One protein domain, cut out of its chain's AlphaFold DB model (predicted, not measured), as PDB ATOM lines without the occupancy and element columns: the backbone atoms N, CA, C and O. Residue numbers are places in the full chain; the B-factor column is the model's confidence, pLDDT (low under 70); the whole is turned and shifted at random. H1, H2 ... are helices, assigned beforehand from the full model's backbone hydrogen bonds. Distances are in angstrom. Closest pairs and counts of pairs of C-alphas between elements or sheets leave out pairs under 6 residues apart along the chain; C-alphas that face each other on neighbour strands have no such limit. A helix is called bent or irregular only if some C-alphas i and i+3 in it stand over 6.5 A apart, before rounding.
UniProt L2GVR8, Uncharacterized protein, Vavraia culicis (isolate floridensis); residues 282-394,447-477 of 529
ATOM      1  N   ILE A 282      20.257 -32.492 -36.787       86.12
ATOM      2  CA  ILE A 282      19.632 -32.905 -35.529       86.12
ATOM      3  C   ILE A 282      18.418 -32.009 -35.281       86.12
ATOM      4  O   ILE A 282      18.514 -30.953 -34.657       86.12
ATOM      5  N   ALA A 283      17.245 -32.437 -35.751       84.75
ATOM      6  CA  ALA A 283      16.019 -31.642 -35.637       84.75
ATOM      7  C   ALA A 283      15.649 -31.282 -34.183       84.75
ATOM      8  O   ALA A 283      15.078 -30.222 -33.937       84.75
ATOM      9  N   THR A 284      15.997 -32.134 -33.211       84.25
ATOM     10  CA  THR A 284      15.706 -31.924 -31.781       84.25
ATOM     11  C   THR A 284      16.557 -30.840 -31.119       84.25
ATOM     12  O   THR A 284      16.247 -30.458 -30.000       84.25
ATOM     13  N   LEU A 285      17.622 -30.370 -31.775       87.31
ATOM     14  CA  LEU A 285      18.516 -29.315 -31.278       87.31
ATOM     15  C   LEU A 285      18.497 -28.086 -32.193       87.31
ATOM     16  O   LEU A 285      19.470 -27.336 -32.276       87.31
ATOM     17  N   LYS A 286      17.393 -27.893 -32.921       87.44
ATOM     18  CA  LYS A 286      17.222 -26.774 -33.847       87.44
ATOM     19  C   LYS A 286      17.423 -25.423 -33.148       87.44
ATOM     20  O   LYS A 286      18.106 -24.570 -33.697       87.44
ATOM     21  N   ASP A 287      16.916 -25.272 -31.927       87.00
ATOM     22  CA  ASP A 287      17.088 -24.082 -31.086       87.00
ATOM     23  C   ASP A 287      18.567 -23.734 -30.849       87.00
ATOM     24  O   ASP A 287      18.955 -22.572 -30.956       87.00
ATOM     25  N   TYR A 288      19.406 -24.743 -30.598       90.75
ATOM     26  CA  TYR A 288      20.842 -24.560 -30.416       90.75
ATOM     27  C   TYR A 288      21.516 -24.110 -31.716       90.75
ATOM     28  O   TYR A 288      22.229 -23.107 -31.727       90.75
ATOM     29  N   PHE A 289      21.262 -24.807 -32.826       90.12
ATOM     30  CA  PHE A 289      21.894 -24.482 -34.109       90.12
ATOM     31  C   PHE A 289      21.397 -23.153 -34.707       90.12
ATOM     32  O   PHE A 289      22.146 -22.476 -35.412       90.12
ATOM     33  N   GLU A 290      20.179 -22.724 -34.376       91.00
ATOM     34  CA  GLU A 290      19.640 -21.397 -34.705       91.00
ATOM     35  C   GLU A 290      20.082 -20.297 -33.725       91.00
ATOM     36  O   GLU A 290      19.733 -19.136 -33.918       91.00
ATOM     37  N   HIS A 291      20.889 -20.633 -32.712       89.31
ATOM     38  CA  HIS A 291      21.396 -19.711 -31.691       89.31
ATOM     39  C   HIS A 291      20.280 -19.025 -30.870       89.31
ATOM     40  O   HIS A 291      20.434 -17.887 -30.422       89.31
ATOM     41  N   ASN A 292      19.157 -19.715 -30.636       90.19
ATOM     42  CA  ASN A 292      18.024 -19.201 -29.864       90.19
ATOM     43  C   ASN A 292      18.229 -19.409 -28.350       90.19
ATOM     44  O   ASN A 292      17.860 -20.440 -27.782       90.19
ATOM     45  N   ILE A 293      18.810 -18.404 -27.690       88.38
ATOM     46  CA  ILE A 293      19.128 -18.444 -26.253       88.38
ATOM     47  C   ILE A 293      17.867 -18.555 -25.382       88.38
ATOM     48  O   ILE A 293      17.890 -19.309 -24.410       88.38
ATOM     49  N   GLU A 294      16.773 -17.860 -25.721       85.12
ATOM     50  CA  GLU A 294      15.541 -17.856 -24.909       85.12
ATOM     51  C   GLU A 294      14.958 -19.258 -24.795       85.12
ATOM     52  O   GLU A 294      14.700 -19.774 -23.706       85.12
ATOM     53  N   GLN A 295      14.793 -19.893 -25.955       87.94
ATOM     54  CA  GLN A 295      14.236 -21.227 -26.048       87.94
ATOM     55  C   GLN A 295      15.174 -22.240 -25.393       87.94
ATOM     56  O   GLN A 295      14.718 -23.114 -24.658       87.94
ATOM     57  N   ARG A 296      16.489 -22.095 -25.592       90.12
ATOM     58  CA  ARG A 296      17.471 -22.992 -24.981       90.12
ATOM     59  C   ARG A 296      17.457 -22.916 -23.454       90.12
ATOM     60  O   ARG A 296      17.590 -23.950 -22.792       90.12
ATOM     61  N   LEU A 297      17.289 -21.716 -22.904       87.62
ATOM     62  CA  LEU A 297      17.153 -21.490 -21.470       87.62
ATOM     63  C   LEU A 297      15.861 -22.111 -20.927       87.62
ATOM     64  O   LEU A 297      15.912 -22.800 -19.910       87.62
ATOM     65  N   ALA A 298      14.730 -21.933 -21.617       86.75
ATOM     66  CA  ALA A 298      13.461 -22.553 -21.238       86.75
ATOM     67  C   ALA A 298      13.575 -24.086 -21.178       86.75
ATOM     68  O   ALA A 298      13.217 -24.690 -20.170       86.75
ATOM     69  N   ILE A 299      14.182 -24.709 -22.194       90.00
ATOM     70  CA  ILE A 299      14.372 -26.167 -22.204       90.00
ATOM     71  C   ILE A 299      15.328 -26.612 -21.083       90.00
ATOM     72  O   ILE A 299      15.115 -27.655 -20.480       90.00
ATOM     73  N   PHE A 300      16.377 -25.842 -20.765       89.88
ATOM     74  CA  PHE A 300      17.239 -26.159 -19.616       89.88
ATOM     75  C   PHE A 300      16.480 -26.096 -18.280       89.88
ATOM     76  O   PHE A 300      16.747 -26.896 -17.389       89.88
ATOM     77  N   HIS A 301      15.529 -25.175 -18.129       86.88
ATOM     78  CA  HIS A 301      14.695 -25.112 -16.930       86.88
ATOM     79  C   HIS A 301      13.734 -26.291 -16.796       86.88
ATOM     80  O   HIS A 301      13.491 -26.744 -15.678       86.88
ATOM     81  N   GLU A 302      13.205 -26.777 -17.915       90.31
ATOM     82  CA  GLU A 302      12.359 -27.971 -17.952       90.31
ATOM     83  C   GLU A 302      13.166 -29.257 -17.716       90.31
ATOM     84  O   GLU A 302      12.696 -30.161 -17.027       90.31
ATOM     85  N   ASP A 303      14.390 -29.323 -18.250       88.69
ATOM     86  CA  ASP A 303      15.300 -30.466 -18.148       88.69
ATOM     87  C   ASP A 303      16.740 -30.004 -17.828       88.69
ATOM     88  O   ASP A 303      17.549 -29.774 -18.744       88.69
ATOM     89  N   PRO A 304      17.096 -29.863 -16.534       87.00
ATOM     90  CA  PRO A 304      18.391 -29.347 -16.096       87.00
ATOM     91  C   PRO A 304      19.513 -30.397 -16.173       87.00
ATOM     92  O   PRO A 304      20.234 -30.633 -15.205       87.00
ATOM     93  N   SER A 305      19.688 -31.019 -17.338       87.44
ATOM     94  CA  SER A 305      20.750 -31.991 -17.607       87.44
ATOM     95  C   SER A 305      22.096 -31.328 -17.938       87.44
ATOM     96  O   SER A 305      22.158 -30.183 -18.400       87.44
ATOM     97  N   LEU A 306      23.203 -32.069 -17.769       87.69
ATOM     98  CA  LEU A 306      24.552 -31.613 -18.142       87.69
ATOM     99  C   LEU A 306      24.632 -31.173 -19.612       87.69
ATOM    100  O   LEU A 306      25.241 -30.149 -19.922       87.69
ATOM    101  N   VAL A 307      24.015 -31.933 -20.522       88.06
ATOM    102  CA  VAL A 307      24.027 -31.624 -21.959       88.06
ATOM    103  C   VAL A 307      23.322 -30.295 -22.216       88.06
ATOM    104  O   VAL A 307      23.900 -29.418 -22.857       88.06
ATOM    105  N   ASN A 308      22.124 -30.099 -21.656       89.81
ATOM    106  CA  ASN A 308      21.377 -28.851 -21.824       89.81
ATOM    107  C   ASN A 308      22.116 -27.657 -21.206       89.81
ATOM    108  O   ASN A 308      22.168 -26.593 -21.824       89.81
ATOM    109  N   LEU A 309      22.754 -27.841 -20.045       91.88
ATOM    110  CA  LEU A 309      23.588 -26.809 -19.432       91.88
ATOM    111  C   LEU A 309      24.786 -26.456 -20.322       91.88
ATOM    112  O   LEU A 309      25.054 -25.279 -20.542       91.88
ATOM    113  N   LYS A 310      25.495 -27.439 -20.887       92.56
ATOM    114  CA  LYS A 310      26.639 -27.189 -21.781       92.56
ATOM    115  C   LYS A 310      26.233 -26.510 -23.080       92.56
ATOM    116  O   LYS A 310      26.942 -25.611 -23.523       92.56
ATOM    117  N   LEU A 311      25.104 -26.891 -23.673       92.94
ATOM    118  CA  LEU A 311      24.570 -26.223 -24.861       92.94
ATOM    119  C   LEU A 311      24.188 -24.771 -24.558       92.94
ATOM    120  O   LEU A 311      24.551 -23.873 -25.314       92.94
ATOM    121  N   LEU A 312      23.538 -24.521 -23.419       93.75
ATOM    122  CA  LEU A 312      23.232 -23.166 -22.969       93.75
ATOM    123  C   LEU A 312      24.514 -22.351 -22.731       93.75
ATOM    124  O   LEU A 312      24.650 -21.256 -23.269       93.75
ATOM    125  N   LEU A 313      25.489 -22.894 -21.996       95.19
ATOM    126  CA  LEU A 313      26.784 -22.244 -21.758       95.19
ATOM    127  C   LEU A 313      27.549 -21.983 -23.063       95.19
ATOM    128  O   LEU A 313      28.186 -20.939 -23.187       95.19
ATOM    129  N   SER A 314      27.465 -22.894 -24.037       95.50
ATOM    130  CA  SER A 314      28.037 -22.730 -25.377       95.50
ATOM    131  C   SER A 314      27.448 -21.512 -26.091       95.50
ATOM    132  O   SER A 314      28.205 -20.686 -26.597       95.50
ATOM    133  N   LEU A 315      26.124 -21.322 -26.061       94.19
ATOM    134  CA  LEU A 315      25.494 -20.135 -26.650       94.19
ATOM    135  C   LEU A 315      25.839 -18.853 -25.881       94.19
ATOM    136  O   LEU A 315      26.230 -17.855 -26.487       94.19
ATOM    137  N   LEU A 316      25.746 -18.885 -24.547       92.50
ATOM    138  CA  LEU A 316      26.005 -17.724 -23.694       92.50
ATOM    139  C   LEU A 316      27.445 -17.224 -23.840       92.50
ATOM    140  O   LEU A 316      27.666 -16.040 -24.080       92.50
ATOM    141  N   ILE A 317      28.429 -18.122 -23.755       92.12
ATOM    142  CA  ILE A 317      29.843 -17.778 -23.936       92.12
ATOM    143  C   ILE A 317      30.115 -17.468 -25.413       92.12
ATOM    144  O   ILE A 317      30.768 -16.476 -25.722       92.12
ATOM    145  N   GLY A 318      29.592 -18.268 -26.343       91.19
ATOM    146  CA  GLY A 318      29.779 -18.099 -27.786       91.19
ATOM    147  C   GLY A 318      29.296 -16.750 -28.332       91.19
ATOM    148  O   GLY A 318      29.913 -16.238 -29.270       91.19
ATOM    149  N   SER A 319      28.276 -16.144 -27.707       88.38
ATOM    150  CA  SER A 319      27.763 -14.800 -28.030       88.38
ATOM    151  C   SER A 319      28.817 -13.700 -27.889       88.38
ATOM    152  O   SER A 319      28.820 -12.735 -28.651       88.38
ATOM    153  N   ARG A 320      29.756 -13.873 -26.944       85.94
ATOM    154  CA  ARG A 320      30.802 -12.906 -26.566       85.94
ATOM    155  C   ARG A 320      30.259 -11.620 -25.936       85.94
ATOM    156  O   ARG A 320      31.036 -10.683 -25.751       85.94
ATOM    157  N   GLU A 321      28.977 -11.583 -25.590       82.31
ATOM    158  CA  GLU A 321      28.358 -10.469 -24.876       82.31
ATOM    159  C   GLU A 321      28.630 -10.591 -23.371       82.31
ATOM    160  O   GLU A 321      28.457 -11.653 -22.770       82.31
ATOM    161  N   GLU A 322      29.090  -9.511 -22.739       77.94
ATOM    162  CA  GLU A 322      29.585  -9.559 -21.358       77.94
ATOM    163  C   GLU A 322      28.486  -9.938 -20.346       77.94
ATOM    164  O   GLU A 322      28.727 -10.737 -19.442       77.94
ATOM    165  N   ASN A 323      27.262  -9.440 -20.535       75.81
ATOM    166  CA  ASN A 323      26.068  -9.802 -19.761       75.81
ATOM    167  C   ASN A 323      25.741 -11.301 -19.857       75.81
ATOM    168  O   ASN A 323      25.439 -11.933 -18.844       75.81
ATOM    169  N   LEU A 324      25.852 -11.899 -21.047       82.38
ATOM    170  CA  LEU A 324      25.595 -13.328 -21.242       82.38
ATOM    171  C   LEU A 324      26.714 -14.195 -20.648       82.38
ATOM    172  O   LEU A 324      26.444 -15.254 -20.082       82.38
ATOM    173  N   VAL A 325      27.962 -13.721 -20.671       85.50
ATOM    174  CA  VAL A 325      29.074 -14.373 -19.959       85.50
ATOM    175  C   VAL A 325      28.880 -14.313 -18.437       85.50
ATOM    176  O   VAL A 325      29.199 -15.282 -17.748       85.50
ATOM    177  N   ILE A 326      28.310 -13.234 -17.889       81.50
ATOM    178  CA  ILE A 326      27.943 -13.166 -16.463       81.50
ATOM    179  C   ILE A 326      26.812 -14.143 -16.136       81.50
ATOM    180  O   ILE A 326      26.869 -14.808 -15.102       81.50
ATOM    181  N   LEU A 327      25.818 -14.296 -17.013       83.44
ATOM    182  CA  LEU A 327      24.798 -15.333 -16.841       83.44
ATOM    183  C   LEU A 327      25.427 -16.736 -16.848       83.44
ATOM    184  O   LEU A 327      25.101 -17.566 -16.001       83.44
ATOM    185  N   ALA A 328      26.399 -16.992 -17.728       91.25
ATOM    186  CA  ALA A 328      27.172 -18.233 -17.702       91.25
ATOM    187  C   ALA A 328      27.966 -18.398 -16.389       91.25
ATOM    188  O   ALA A 328      28.038 -19.500 -15.836       91.25
ATOM    189  N   PHE A 329      28.528 -17.315 -15.842       89.81
ATOM    190  CA  PHE A 329      29.194 -17.329 -14.537       89.81
ATOM    191  C   PHE A 329      28.230 -17.715 -13.409       89.81
ATOM    192  O   PHE A 329      28.564 -18.579 -12.602       89.81
ATOM    193  N   TYR A 330      27.025 -17.145 -13.392       86.81
ATOM    194  CA  TYR A 330      25.976 -17.494 -12.433       86.81
ATOM    195  C   TYR A 330      25.578 -18.970 -12.523       86.81
ATOM    196  O   TYR A 330      25.603 -19.684 -11.522       86.81
ATOM    197  N   LEU A 331      25.268 -19.451 -13.729       89.62
ATOM    198  CA  LEU A 331      24.865 -20.840 -13.936       89.62
ATOM    199  C   LEU A 331      25.975 -21.802 -13.498       89.62
ATOM    200  O   LEU A 331      25.727 -22.744 -12.750       89.62
ATOM    201  N   THR A 332      27.224 -21.541 -13.881       93.06
ATOM    202  CA  THR A 332      28.340 -22.381 -13.425       93.06
ATOM    203  C   THR A 332      28.564 -22.289 -11.915       93.06
ATOM    204  O   THR A 332      28.823 -23.313 -11.295       93.06
ATOM    205  N   TYR A 333      28.405 -21.118 -11.290       88.00
ATOM    206  CA  TYR A 333      28.486 -20.963  -9.833       88.00
ATOM    207  C   TYR A 333      27.434 -21.813  -9.106       88.00
ATOM    208  O   TYR A 333      27.762 -22.492  -8.135       88.00
ATOM    209  N   LYS A 334      26.198 -21.815  -9.615       86.19
ATOM    210  CA  LYS A 334      25.065 -22.557  -9.055       86.19
ATOM    211  C   LYS A 334      25.203 -24.071  -9.218       86.19
ATOM    212  O   LYS A 334      24.898 -24.817  -8.293       86.19
ATOM    213  N   TYR A 335      25.668 -24.528 -10.382       89.25
ATOM    214  CA  TYR A 335      25.650 -25.950 -10.744       89.25
ATOM    215  C   TYR A 335      27.005 -26.673 -10.612       89.25
ATOM    216  O   TYR A 335      27.039 -27.895 -10.735       89.25
ATOM    217  N   LYS A 336      28.121 -25.982 -10.325       87.50
ATOM    218  CA  LYS A 336      29.457 -26.617 -10.216       87.50
ATOM    219  C   LYS A 336      29.590 -27.664  -9.109       87.50
ATOM    220  O   LYS A 336      30.442 -28.533  -9.216       87.50
ATOM    221  N   ASN A 337      28.771 -27.586  -8.061       83.94
ATOM    222  CA  ASN A 337      28.810 -28.523  -6.932       83.94
ATOM    223  C   ASN A 337      27.774 -29.654  -7.064       83.94
ATOM    224  O   ASN A 337      27.489 -30.327  -6.081       83.94
ATOM    225  N   ASN A 338      27.165 -29.839  -8.239       81.62
ATOM    226  CA  ASN A 338      26.240 -30.945  -8.466       81.62
ATOM    227  C   ASN A 338      27.002 -32.286  -8.495       81.62
ATOM    228  O   ASN A 338      27.993 -32.411  -9.213       81.62
ATOM    229  N   ASP A 339      26.535 -33.286  -7.746       70.19
ATOM    230  CA  ASP A 339      27.220 -34.578  -7.598       70.19
ATOM    231  C   ASP A 339      27.302 -35.397  -8.901       70.19
ATOM    232  O   ASP A 339      28.222 -36.200  -9.061       70.19
ATOM    233  N   GLU A 340      26.390 -35.193  -9.857       68.38
ATOM    234  CA  GLU A 340      26.347 -35.972 -11.104       68.38
ATOM    235  C   GLU A 340      27.294 -35.432 -12.186       68.38
ATOM    236  O   GLU A 340      27.807 -36.193 -13.005       68.38
ATOM    237  N   TYR A 341      27.539 -34.119 -12.210       70.94
ATOM    238  CA  TYR A 341      28.257 -33.467 -13.315       70.94
ATOM    239  C   TYR A 341      29.095 -32.244 -12.916       70.94
ATOM    240  O   TYR A 341      29.554 -31.476 -13.771       70.94
ATOM    241  N   GLY A 342      29.347 -32.065 -11.620       76.94
ATOM    242  CA  GLY A 342      30.029 -30.900 -11.068       76.94
ATOM    243  C   GLY A 342      31.424 -30.660 -11.641       76.94
ATOM    244  O   GLY A 342      31.774 -29.516 -11.905       76.94
ATOM    245  N   TYR A 343      32.191 -31.713 -11.948       86.81
ATOM    246  CA  TYR A 343      33.575 -31.572 -12.423       86.81
ATOM    247  C   TYR A 343      33.705 -30.760 -13.725       86.81
ATOM    248  O   TYR A 343      34.512 -29.832 -13.794       86.81
ATOM    249  N   GLU A 344      32.917 -31.074 -14.762       88.81
ATOM    250  CA  GLU A 344      33.002 -30.356 -16.044       88.81
ATOM    251  C   GLU A 344      32.526 -28.909 -15.912       88.81
ATOM    252  O   GLU A 344      33.143 -27.988 -16.453       88.81
ATOM    253  N   ILE A 345      31.453 -28.692 -15.149       92.88
ATOM    254  CA  ILE A 345      30.912 -27.356 -14.895       92.88
ATOM    255  C   ILE A 345      31.887 -26.523 -14.063       92.88
ATOM    256  O   ILE A 345      32.099 -25.349 -14.359       92.88
ATOM    257  N   GLN A 346      32.540 -27.128 -13.075       92.81
ATOM    258  CA  GLN A 346      33.574 -26.501 -12.262       92.81
ATOM    259  C   GLN A 346      34.816 -26.149 -13.087       92.81
ATOM    260  O   GLN A 346      35.406 -25.085 -12.902       92.81
ATOM    261  N   LEU A 347      35.195 -26.993 -14.046       92.62
ATOM    262  CA  LEU A 347      36.257 -26.681 -14.993       92.62
ATOM    263  C   LEU A 347      35.883 -25.473 -15.867       92.62
ATOM    264  O   LEU A 347      36.685 -24.553 -16.005       92.62
ATOM    265  N   ILE A 348      34.660 -25.422 -16.408       94.06
ATOM    266  CA  ILE A 348      34.174 -24.247 -17.151       94.06
ATOM    267  C   ILE A 348      34.170 -23.008 -16.241       94.06
ATOM    268  O   ILE A 348      34.639 -21.947 -16.655       94.06
ATOM    269  N   HIS A 349      33.729 -23.144 -14.986       94.19
ATOM    270  CA  HIS A 349      33.751 -22.077 -13.984       94.19
ATOM    271  C   HIS A 349      35.167 -21.533 -13.753       94.19
ATOM    272  O   HIS A 349      35.366 -20.321 -13.745       94.19
ATOM    273  N   LEU A 350      36.169 -22.408 -13.643       93.62
ATOM    274  CA  LEU A 350      37.581 -22.038 -13.535       93.62
ATOM    275  C   LEU A 350      38.044 -21.197 -14.742       93.62
ATOM    276  O   LEU A 350      38.722 -20.182 -14.561       93.62
ATOM    277  N   PHE A 351      37.643 -21.563 -15.965       92.50
ATOM    278  CA  PHE A 351      37.923 -20.755 -17.157       92.50
ATOM    279  C   PHE A 351      37.190 -19.402 -17.145       92.50
ATOM    280  O   PHE A 351      37.769 -18.410 -17.595       92.50
ATOM    281  N   ILE A 352      35.976 -19.323 -16.582       91.50
ATOM    282  CA  ILE A 352      35.251 -18.050 -16.394       91.50
ATOM    283  C   ILE A 352      35.957 -17.170 -15.361       91.50
ATOM    284  O   ILE A 352      36.196 -15.997 -15.639       91.50
ATOM    285  N   CYS A 353      36.387 -17.720 -14.225       91.06
ATOM    286  CA  CYS A 353      37.187 -16.990 -13.237       91.06
ATOM    287  C   CYS A 353      38.454 -16.400 -13.867       91.06
ATOM    288  O   CYS A 353      38.785 -15.242 -13.617       91.06
ATOM    289  N   ARG A 354      39.133 -17.163 -14.733       89.50
ATOM    290  CA  ARG A 354      40.270 -16.655 -15.511       89.50
ATOM    291  C   ARG A 354      39.870 -15.536 -16.466       89.50
ATOM    292  O   ARG A 354      40.554 -14.519 -16.509       89.50
ATOM    293  N   TYR A 355      38.792 -15.711 -17.229       87.50
ATOM    294  CA  TYR A 355      38.279 -14.686 -18.143       87.50
ATOM    295  C   TYR A 355      37.982 -13.366 -17.414       87.50
ATOM    296  O   TYR A 355      38.294 -12.294 -17.925       87.50
ATOM    297  N   LEU A 356      37.449 -13.461 -16.195       85.06
ATOM    298  CA  LEU A 356      37.154 -12.340 -15.306       85.06
ATOM    299  C   LEU A 356      38.359 -11.881 -14.461       85.06
ATOM    300  O   LEU A 356      38.184 -11.055 -13.571       85.06
ATOM    301  N   LEU A 357      39.572 -12.394 -14.696       85.25
ATOM    302  CA  LEU A 357      40.788 -12.051 -13.939       85.25
ATOM    303  C   LEU A 357      40.673 -12.264 -12.408       85.25
ATOM    304  O   LEU A 357      41.404 -11.663 -11.622       85.25
ATOM    305  N   TYR A 358      39.795 -13.162 -11.952       87.62
ATOM    306  CA  TYR A 358      39.545 -13.409 -10.531       87.62
ATOM    307  C   TYR A 358      40.507 -14.454  -9.942       87.62
ATOM    308  O   TYR A 358      40.154 -15.619  -9.743       87.62
ATOM    309  N   LEU A 359      41.741 -14.036  -9.633       87.69
ATOM    310  CA  LEU A 359      42.792 -14.921  -9.098       87.69
ATOM    311  C   LEU A 359      42.380 -15.750  -7.861       87.69
ATOM    312  O   LEU A 359      42.730 -16.934  -7.827       87.69
ATOM    313  N   PRO A 360      41.661 -15.207  -6.852       89.06
ATOM    314  CA  PRO A 360      41.196 -16.011  -5.723       89.06
ATOM    315  C   PRO A 360      40.275 -17.148  -6.165       89.06
ATOM    316  O   PRO A 360      40.469 -18.280  -5.730       89.06
ATOM    317  N   GLY A 361      39.344 -16.882  -7.089       89.50
ATOM    318  CA  GLY A 361      38.468 -17.904  -7.659       89.50
ATOM    319  C   GLY A 361      39.249 -18.982  -8.397       89.50
ATOM    320  O   GLY A 361      39.036 -20.161  -8.146       89.50
ATOM    321  N   ILE A 362      40.227 -18.600  -9.225       91.69
ATOM    322  CA  ILE A 362      41.107 -19.563  -9.908       91.69
ATOM    323  C   ILE A 362      41.808 -20.467  -8.886       91.69
ATOM    324  O   ILE A 362      41.781 -21.687  -9.016       91.69
ATOM    325  N   SER A 363      42.399 -19.882  -7.840       90.19
ATOM    326  CA  SER A 363      43.096 -20.646  -6.800       90.19
ATOM    327  C   SER A 363      42.161 -21.579  -6.025       90.19
ATOM    328  O   SER A 363      42.542 -22.712  -5.732       90.19
ATOM    329  N   MET A 364      40.956 -21.113  -5.682       91.00
ATOM    330  CA  MET A 364      39.950 -21.905  -4.970       91.00
ATOM    331  C   MET A 364      39.479 -23.088  -5.810       91.00
ATOM    332  O   MET A 364      39.478 -24.217  -5.323       91.00
ATOM    333  N   GLU A 365      39.144 -22.856  -7.079       92.00
ATOM    334  CA  GLU A 365      38.692 -23.924  -7.969       92.00
ATOM    335  C   GLU A 365      39.811 -24.915  -8.280       92.00
ATOM    336  O   GLU A 365      39.576 -26.119  -8.256       92.00
ATOM    337  N   MET A 366      41.054 -24.453  -8.477       91.38
ATOM    338  CA  MET A 366      42.185 -25.368  -8.650       91.38
ATOM    339  C   MET A 366      42.398 -26.276  -7.434       91.38
ATOM    340  O   MET A 366      42.720 -27.455  -7.593       91.38
ATOM    341  N   HIS A 367      42.204 -25.743  -6.224       90.38
ATOM    342  CA  HIS A 367      42.283 -26.525  -4.994       90.38
ATOM    343  C   HIS A 367      41.116 -27.512  -4.861       90.38
ATOM    344  O   HIS A 367      41.341 -28.685  -4.566       90.38
ATOM    345  N   SER A 368      39.889 -27.056  -5.124       90.25
ATOM    346  CA  SER A 368      38.667 -27.863  -5.043       90.25
ATOM    347  C   SER A 368      38.667 -29.021  -6.053       90.25
ATOM    348  O   SER A 368      38.415 -30.165  -5.680       90.25
ATOM    349  N   LEU A 369      39.121 -28.768  -7.288       90.19
ATOM    350  CA  LEU A 369      39.356 -29.783  -8.328       90.19
ATOM    351  C   LEU A 369      40.536 -30.723  -8.019       90.19
ATOM    352  O   LEU A 369      40.812 -31.638  -8.797       90.19
ATOM    353  N   ARG A 370      41.259 -30.496  -6.913       89.38
ATOM    354  CA  ARG A 370      42.455 -31.248  -6.501       89.38
ATOM    355  C   ARG A 370      43.519 -31.320  -7.603       89.38
ATOM    356  O   ARG A 370      44.163 -32.351  -7.778       89.38
ATOM    357  N   ILE A 371      43.730 -30.219  -8.328       88.50
ATOM    358  CA  ILE A 371      44.742 -30.137  -9.386       88.50
ATOM    359  C   ILE A 371      46.142 -30.256  -8.765       88.50
ATOM    360  O   ILE A 371      46.591 -29.378  -8.025       88.50
ATOM    361  N   GLN A 372      46.850 -31.346  -9.078       86.94
ATOM    362  CA  GLN A 372      48.148 -31.685  -8.484       86.94
ATOM    363  C   GLN A 372      49.198 -32.056  -9.542       86.94
ATOM    364  O   GLN A 372      48.880 -32.361 -10.691       86.94
ATOM    365  N   GLU A 373      50.474 -32.027  -9.146       84.56
ATOM    366  CA  GLU A 373      51.603 -32.536  -9.941       84.56
ATOM    367  C   GLU A 373      51.607 -32.027 -11.400       84.56
ATOM    368  O   GLU A 373      51.633 -30.818 -11.650       84.56
ATOM    369  N   ILE A 374      51.564 -32.936 -12.382       86.12
ATOM    370  CA  ILE A 374      51.590 -32.594 -13.807       86.12
ATOM    371  C   ILE A 374      50.387 -31.749 -14.235       86.12
ATOM    372  O   ILE A 374      50.520 -30.897 -15.111       86.12
ATOM    373  N   GLN A 375      49.228 -31.927 -13.596       89.19
ATOM    374  CA  GLN A 375      48.042 -31.129 -13.900       89.19
ATOM    375  C   GLN A 375      48.267 -29.674 -13.493       89.19
ATOM    376  O   GLN A 375      47.908 -28.777 -14.249       89.19
ATOM    377  N   LYS A 376      48.928 -29.424 -12.353       89.19
ATOM    378  CA  LYS A 376      49.263 -28.060 -11.915       89.19
ATOM    379  C   LYS A 376      50.206 -27.383 -12.913       89.19
ATOM    380  O   LYS A 376      50.003 -26.216 -13.213       89.19
ATOM    381  N   ILE A 377      51.160 -28.108 -13.503       88.44
ATOM    382  CA  ILE A 377      52.018 -27.577 -14.580       88.44
ATOM    383  C   ILE A 377      51.190 -27.282 -15.837       88.44
ATOM    384  O   ILE A 377      51.241 -26.164 -16.344       88.44
ATOM    385  N   ASN A 378      50.380 -28.236 -16.300       87.50
ATOM    386  CA  ASN A 378      49.585 -28.094 -17.525       87.50
ATOM    387  C   ASN A 378      48.499 -27.012 -17.422       87.50
ATOM    388  O   ASN A 378      48.145 -26.421 -18.434       87.50
ATOM    389  N   LEU A 379      47.982 -26.745 -16.219       89.56
ATOM    390  CA  LEU A 379      46.906 -25.780 -15.962       89.56
ATOM    391  C   LEU A 379      47.387 -24.475 -15.323       89.56
ATOM    392  O   LEU A 379      46.599 -23.550 -15.155       89.56
ATOM    393  N   SER A 380      48.675 -24.358 -14.995       89.19
ATOM    394  CA  SER A 380      49.237 -23.143 -14.388       89.19
ATOM    395  C   SER A 380      49.095 -21.895 -15.253       89.19
ATOM    396  O   SER A 380      49.078 -20.795 -14.703       89.19
ATOM    397  N   PHE A 381      48.928 -22.047 -16.571       88.56
ATOM    398  CA  PHE A 381      48.628 -20.923 -17.454       88.56
ATOM    399  C   PHE A 381      47.359 -20.184 -17.026       88.56
ATOM    400  O   PHE A 381      47.328 -18.966 -17.089       88.56
ATOM    401  N   LEU A 382      46.354 -20.883 -16.485       89.75
ATOM    402  CA  LEU A 382      45.110 -20.254 -16.044       89.75
ATOM    403  C   LEU A 382      45.353 -19.197 -14.962       89.75
ATOM    404  O   LEU A 382      44.777 -18.116 -15.012       89.75
ATOM    405  N   TYR A 383      46.228 -19.505 -14.004       90.00
ATOM    406  CA  TYR A 383      46.618 -18.566 -12.957       90.00
ATOM    407  C   TYR A 383      47.603 -17.521 -13.482       90.00
ATOM    408  O   TYR A 383      47.425 -16.334 -13.224       90.00
ATOM    409  N   HIS A 384      48.626 -17.959 -14.225       88.50
ATOM    410  CA  HIS A 384      49.678 -17.083 -14.741       88.50
ATOM    411  C   HIS A 384      49.120 -15.998 -15.665       88.50
ATOM    412  O   HIS A 384      49.427 -14.828 -15.464       88.50
ATOM    413  N   ASP A 385      48.250 -16.354 -16.615       86.44
ATOM    414  CA  ASP A 385      47.637 -15.406 -17.554       86.44
ATOM    415  C   ASP A 385      46.959 -14.255 -16.804       86.44
ATOM    416  O   ASP A 385      47.171 -13.092 -17.136       86.44
ATOM    417  N   ALA A 386      46.190 -14.578 -15.758       86.31
ATOM    418  CA  ALA A 386      45.532 -13.587 -14.918       86.31
ATOM    419  C   ALA A 386      46.533 -12.833 -14.026       86.31
ATOM    420  O   ALA A 386      46.382 -11.632 -13.820       86.31
ATOM    421  N   SER A 387      47.576 -13.491 -13.509       87.00
ATOM    422  CA  SER A 387      48.507 -12.888 -12.548       87.00
ATOM    423  C   SER A 387      49.426 -11.841 -13.161       87.00
ATOM    424  O   SER A 387      49.840 -10.920 -12.447       87.00
ATOM    425  N   VAL A 388      49.691 -11.923 -14.471       86.06
ATOM    426  CA  VAL A 388      50.452 -10.893 -15.191       86.06
ATOM    427  C   VAL A 388      49.771  -9.524 -15.054       86.06
ATOM    428  O   VAL A 388      50.470  -8.560 -14.743       86.06
ATOM    429  N   PHE A 389      48.431  -9.448 -15.151       83.19
ATOM    430  CA  PHE A 389      47.629  -8.214 -14.974       83.19
ATOM    431  C   PHE A 389      47.781  -7.574 -13.591       83.19
ATOM    432  O   PHE A 389      47.538  -6.384 -13.432       83.19
ATOM    433  N   TYR A 390      48.252  -8.337 -12.604       83.06
ATOM    434  CA  TYR A 390      48.489  -7.876 -11.235       83.06
ATOM    435  C   TYR A 390      49.975  -7.788 -10.872       83.06
ATOM    436  O   TYR A 390      50.311  -7.557  -9.710       83.06
ATOM    437  N   ARG A 391      50.882  -8.050 -11.825       82.50
ATOM    438  CA  ARG A 391      52.332  -8.186 -11.596       82.50
ATOM    439  C   ARG A 391      52.688  -9.165 -10.461       82.50
ATOM    440  O   ARG A 391      53.707  -8.997  -9.788       82.50
ATOM    441  N   LYS A 392      51.863 -10.196 -10.249       81.75
ATOM    442  CA  LYS A 392      52.077 -11.236  -9.232       81.75
ATOM    443  C   LYS A 392      52.763 -12.449  -9.848       81.75
ATOM    444  O   LYS A 392      52.364 -12.924 -10.909       81.75
ATOM    445  N   ARG A 393      53.774 -12.970  -9.148       72.19
ATOM    446  CA  ARG A 393      54.494 -14.180  -9.554       72.19
ATOM    447  C   ARG A 393      53.851 -15.438  -8.990       72.19
ATOM    448  O   ARG A 393      53.289 -15.423  -7.898       72.19
ATOM    449  N   PHE A 394      53.995 -16.524  -9.741       73.00
ATOM    450  CA  PHE A 394      53.530 -17.854  -9.378       73.00
ATOM    451  C   PHE A 394      54.730 -18.807  -9.267       73.00
ATOM    452  O   PHE A 394      55.081 -19.504 -10.217       73.00
ATOM    453  N   LYS A 447      55.551 -12.234 -18.001       86.06
ATOM    454  CA  LYS A 447      54.907 -11.799 -19.247       86.06
ATOM    455  C   LYS A 447      54.305 -12.997 -19.961       86.06
ATOM    456  O   LYS A 447      54.801 -14.112 -19.825       86.06
ATOM    457  N   ILE A 448      53.286 -12.743 -20.770       84.56
ATOM    458  CA  ILE A 448      52.732 -13.734 -21.692       84.56
ATOM    459  C   ILE A 448      53.547 -13.665 -22.984       84.56
ATOM    460  O   ILE A 448      53.658 -12.604 -23.599       84.56
ATOM    461  N   LEU A 449      54.170 -14.780 -23.362       84.06
ATOM    462  CA  LEU A 449      55.099 -14.871 -24.491       84.06
ATOM    463  C   LEU A 449      54.508 -15.665 -25.659       84.06
ATOM    464  O   LEU A 449      54.920 -15.464 -26.800       84.06
ATOM    465  N   PHE A 450      53.556 -16.561 -25.392       82.38
ATOM    466  CA  PHE A 450      52.983 -17.449 -26.397       82.38
ATOM    467  C   PHE A 450      51.469 -17.610 -26.251       82.38
ATOM    468  O   PHE A 450      50.956 -17.795 -25.146       82.38
ATOM    469  N   ASN A 451      50.774 -17.628 -27.391       79.88
ATOM    470  CA  ASN A 451      49.348 -17.916 -27.479       79.88
ATOM    471  C   ASN A 451      49.106 -19.340 -28.001       79.88
ATOM    472  O   ASN A 451      49.507 -19.669 -29.116       79.88
ATOM    473  N   GLU A 452      48.402 -20.154 -27.219       80.31
ATOM    474  CA  GLU A 452      47.935 -21.480 -27.624       80.31
ATOM    475  C   GLU A 452      46.455 -21.398 -28.009       80.31
ATOM    476  O   GLU A 452      45.593 -21.176 -27.156       80.31
ATOM    477  N   VAL A 453      46.184 -21.541 -29.310       76.38
ATOM    478  CA  VAL A 453      44.854 -21.342 -29.921       76.38
ATOM    479  C   VAL A 453      43.990 -22.608 -29.872       76.38
ATOM    480  O   VAL A 453      42.800 -22.561 -30.173       76.38
ATOM    481  N   ARG A 454      44.576 -23.755 -29.517       78.44
ATOM    482  CA  ARG A 454      43.841 -25.007 -29.348       78.44
ATOM    483  C   ARG A 454      44.514 -25.880 -28.301       78.44
ATOM    484  O   ARG A 454      45.688 -26.200 -28.448       78.44
ATOM    485  N   ASN A 455      43.761 -26.272 -27.284       83.94
ATOM    486  CA  ASN A 455      44.177 -27.197 -26.239       83.94
ATOM    487  C   ASN A 455      43.099 -28.272 -26.026       83.94
ATOM    488  O   ASN A 455      42.093 -28.312 -26.734       83.94
ATOM    489  N   MET A 456      43.305 -29.150 -25.045       84.38
ATOM    490  CA  MET A 456      42.392 -30.264 -24.759       84.38
ATOM    491  C   MET A 456      40.966 -29.841 -24.357       84.38
ATOM    492  O   MET A 456      40.064 -30.667 -24.406       84.38
ATOM    493  N   PHE A 457      40.753 -28.581 -23.969       89.12
ATOM    494  CA  PHE A 457      39.449 -28.048 -23.556       89.12
ATOM    495  C   PHE A 457      38.741 -27.275 -24.664       89.12
ATOM    496  O   PHE A 457      37.557 -26.977 -24.531       89.12
ATOM    497  N   SER A 458      39.439 -26.956 -25.759       88.00
ATOM    498  CA  SER A 458      38.904 -26.138 -26.851       88.00
ATOM    499  C   SER A 458      37.604 -26.681 -27.430       88.00
ATOM    500  O   SER A 458      36.755 -25.896 -27.836       88.00
ATOM    501  N   ASP A 459      37.433 -28.001 -27.413       87.75
ATOM    502  CA  ASP A 459      36.287 -28.656 -28.027       87.75
ATOM    503  C   ASP A 459      35.109 -28.838 -27.032       87.75
ATOM    504  O   ASP A 459      34.033 -29.291 -27.430       87.75
ATOM    505  N   LEU A 460      35.257 -28.467 -25.747       90.62
ATOM    506  CA  LEU A 460      34.279 -28.747 -24.679       90.62
ATOM    507  C   LEU A 460      32.904 -28.103 -24.929       90.62
ATOM    508  O   LEU A 460      31.878 -28.764 -24.762       90.62
ATOM    509  N   LEU A 461      32.894 -26.832 -25.347       92.81
ATOM    510  CA  LEU A 461      31.687 -26.022 -25.581       92.81
ATOM    511  C   LEU A 461      31.476 -25.652 -27.059       92.81
ATOM    512  O   LEU A 461      30.751 -24.709 -27.358       92.81
ATOM    513  N   GLY A 462      32.089 -26.391 -27.985       90.50
ATOM    514  CA  GLY A 462      31.891 -26.181 -29.419       90.50
ATOM    515  C   GLY A 462      32.825 -25.132 -30.019       90.50
ATOM    516  O   GLY A 462      33.522 -24.386 -29.319       90.50
ATOM    517  N   SER A 463      32.824 -25.075 -31.347       89.50
ATOM    518  CA  SER A 463      33.720 -24.247 -32.159       89.50
ATOM    519  C   SER A 463      33.675 -22.749 -31.805       89.50
ATOM    520  O   SER A 463      34.713 -22.080 -31.740       89.50
ATOM    521  N   ASN A 464      32.490 -22.224 -31.481       88.62
ATOM    522  CA  ASN A 464      32.284 -20.815 -31.136       88.62
ATOM    523  C   ASN A 464      32.940 -20.399 -29.809       88.62
ATOM    524  O   ASN A 464      33.272 -19.220 -29.627       88.62
ATOM    525  N   CYS A 465      33.189 -21.355 -28.911       90.88
ATOM    526  CA  CYS A 465      33.784 -21.126 -27.596       90.88
ATOM    527  C   CYS A 465      35.292 -21.391 -27.541       90.88
ATOM    528  O   CYS A 465      35.898 -21.130 -26.506       90.88
ATOM    529  N   VAL A 466      35.944 -21.840 -28.621       88.88
ATOM    530  CA  VAL A 466      37.390 -22.164 -28.619       88.88
ATOM    531  C   VAL A 466      38.233 -21.020 -28.047       88.88
ATOM    532  O   VAL A 466      39.110 -21.243 -27.212       88.88
ATOM    533  N   TYR A 467      37.910 -19.774 -28.418       86.31
ATOM    534  CA  TYR A 467      38.610 -18.575 -27.940       86.31
ATOM    535  C   TYR A 467      38.686 -18.482 -26.410       86.31
ATOM    536  O   TYR A 467      39.629 -17.901 -25.872       86.31
ATOM    537  N   PHE A 468      37.671 -19.006 -25.725       87.38
ATOM    538  CA  PHE A 468      37.484 -18.896 -24.291       87.38
ATOM    539  C   PHE A 468      38.451 -19.797 -23.522       87.38
ATOM    540  O   PHE A 468      38.858 -19.455 -22.413       87.38
ATOM    541  N   PHE A 469      38.877 -20.903 -24.138       88.69
ATOM    542  CA  PHE A 469      39.803 -21.874 -23.554       88.69
ATOM    543  C   PHE A 469      41.269 -21.604 -23.905       88.69
ATOM    544  O   PHE A 469      42.159 -22.149 -23.257       88.69
ATOM    545  N   ASN A 470      41.547 -20.727 -24.873       85.31
ATOM    546  CA  ASN A 470      42.907 -20.414 -25.322       85.31
ATOM    547  C   ASN A 470      43.795 -19.876 -24.196       85.31
ATOM    548  O   ASN A 470      43.319 -19.209 -23.277       85.31
ATOM    549  N   LYS A 471      45.103 -20.126 -24.294       77.44
ATOM    550  CA  LYS A 471      46.111 -19.674 -23.320       77.44
ATOM    551  C   LYS A 471      46.385 -18.164 -23.369       77.44
ATOM    552  O   LYS A 471      47.017 -17.626 -22.483       77.44
ATOM    553  N   TYR A 472      45.909 -17.437 -24.377       68.56
ATOM    554  CA  TYR A 472      45.878 -15.977 -24.306       68.56
ATOM    555  C   TYR A 472      44.900 -15.386 -25.319       68.56
ATOM    556  O   TYR A 472      45.165 -15.325 -26.520       68.56
ATOM    557  N   ALA A 473      43.766 -14.886 -24.838       54.47
ATOM    558  CA  ALA A 473      42.826 -14.132 -25.655       54.47
ATOM    559  C   ALA A 473      43.090 -12.627 -25.487       54.47
ATOM    560  O   ALA A 473      42.301 -11.926 -24.852       54.47
ATOM    561  N   LYS A 474      44.171 -12.106 -26.098       48.41
ATOM    562  CA  LYS A 474      44.479 -10.654 -26.125       48.41
ATOM    563  C   LYS A 474      43.298  -9.791 -26.603       48.41
ATOM    564  O   LYS A 474      43.253  -8.593 -26.367       48.41
ATOM    565  N   GLN A 475      42.325 -10.398 -27.280       47.56
ATOM    566  CA  GLN A 475      41.135  -9.718 -27.772       47.56
ATOM    567  C   GLN A 475      39.978  -9.617 -26.756       47.56
ATOM    568  O   GLN A 475      38.997  -8.965 -27.100       47.56
ATOM    569  N   ARG A 476      40.037 -10.213 -25.545       53.53
ATOM    570  CA  ARG A 476      38.871 -10.230 -24.625       53.53
ATOM    571  C   ARG A 476      39.105 -10.158 -23.119       53.53
ATOM    572  O   ARG A 476      38.163  -9.810 -22.423       53.53
ATOM    573  N   MET A 477      40.293 -10.458 -22.595       58.16
ATOM    574  CA  MET A 477      40.556 -10.211 -21.170       58.16
ATOM    575  C   MET A 477      40.898  -8.734 -20.995       58.16
ATOM    576  O   MET A 477      41.972  -8.302 -21.408       58.16
TER     577      MET A 477
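This is residues 282 to 394 and 447 to 477 of the 529 residues of an uncharacterized protein of Vavraia culicis (isolate floridensis) (UniProt L2GVR8). From H7, the longest helix, at one end of the domain to H2 near the other, six helices fold back and forth in a zigzag that steps along the longest axis. Short H1 sits at the H2 end, and short H8 packs on one side of the zigzag, meeting residues 314 to 318 of H3 near their ends at a wide angle of 81 degrees. The class is all helix: 144 residues are printed, with eight named helices, H1 to H8 in chain order, and no named strand. H3 to H7 form an up-and-down bundle, each helix running against the one before. The whole is compact, with a radius of gyration of the C-alphas of 15.3 A and spans of 48 by 33 by 25 A.

H7, residues 373 to 388, has a kink of 41 degrees near residue 380 and is irregular, C-alphas 378 and 381 being 7.2 A apart. With residues 382 to 387 alone it touches H6, residues 359 to 368, at a shallow tilt of 15 degrees, opposite ways; the closest C-alphas are those of Ile 362 and Tyr 383, 6.4 A. H6 forms a helical hairpin with H5, residues 342 to 355, at 18 degrees, closest at C-alphas Leu 350 and Ile 362, 5.6 A. H5 touches H4, residues 322 to 335, at a shallow tilt of 33 degrees, only just short of steep, closest at C-alphas Thr 332 and His 349, 5.4 A; H4 does so with residues 329 to 335 alone. H3, residues 306 to 318, touches H4 with residues 313 to 317 alone, closest at C-alphas Leu 316 and Leu 324, 5.1 A. H2, residues 293 to 302, touches H3, closest at C-alphas Phe 300 and Asn 308, 5.4 A. H1, residues 283 to 289, touches H2 only at the corner, closest at C-alphas Asp 287 and Arg 296, 6.2 A. H8, residues 463 to 469, is about perpendicular to H3 at 81 degrees and touches its residues 314 to 318 alone, closest at C-alphas Gly 318 and Asn 464, 5.0 A. Every O i to N i+4 pair is within hydrogen-bond range in H2 to H6, against 8 of 12 in H7, 1 of 3 in H1 and 0 of 3 in H8; H1 and H8 each have 3 of 4 O i to N i+3 pairs within range.

H7 is 22.3 A long, from C-alpha 373 at (51.603, -32.536, -9.941) to C-alpha 388 at (50.452, -10.893, -15.191). H4 is 19.9 A, H5 19.5 A and H3 17.4 A. H1 begins at C-alpha 283, (16.019, -31.642, -35.637). H1 and H8 are irregular too: C-alphas 284 and 287 are 8.0 A apart, and 464 and 467 7.4 A.

The C-alphas farthest apart, those of Ala 283 and Arg 393, are 49.7 A apart. Residues 395 to 446 are not printed, and C-alphas 394 and 447 are 11.7 A apart across the cut; of the links that are printed whole, none is long. Residues 447 to 462 hold no named element. The pLDDT is under 70 at residue 340 and residues 472 to 477.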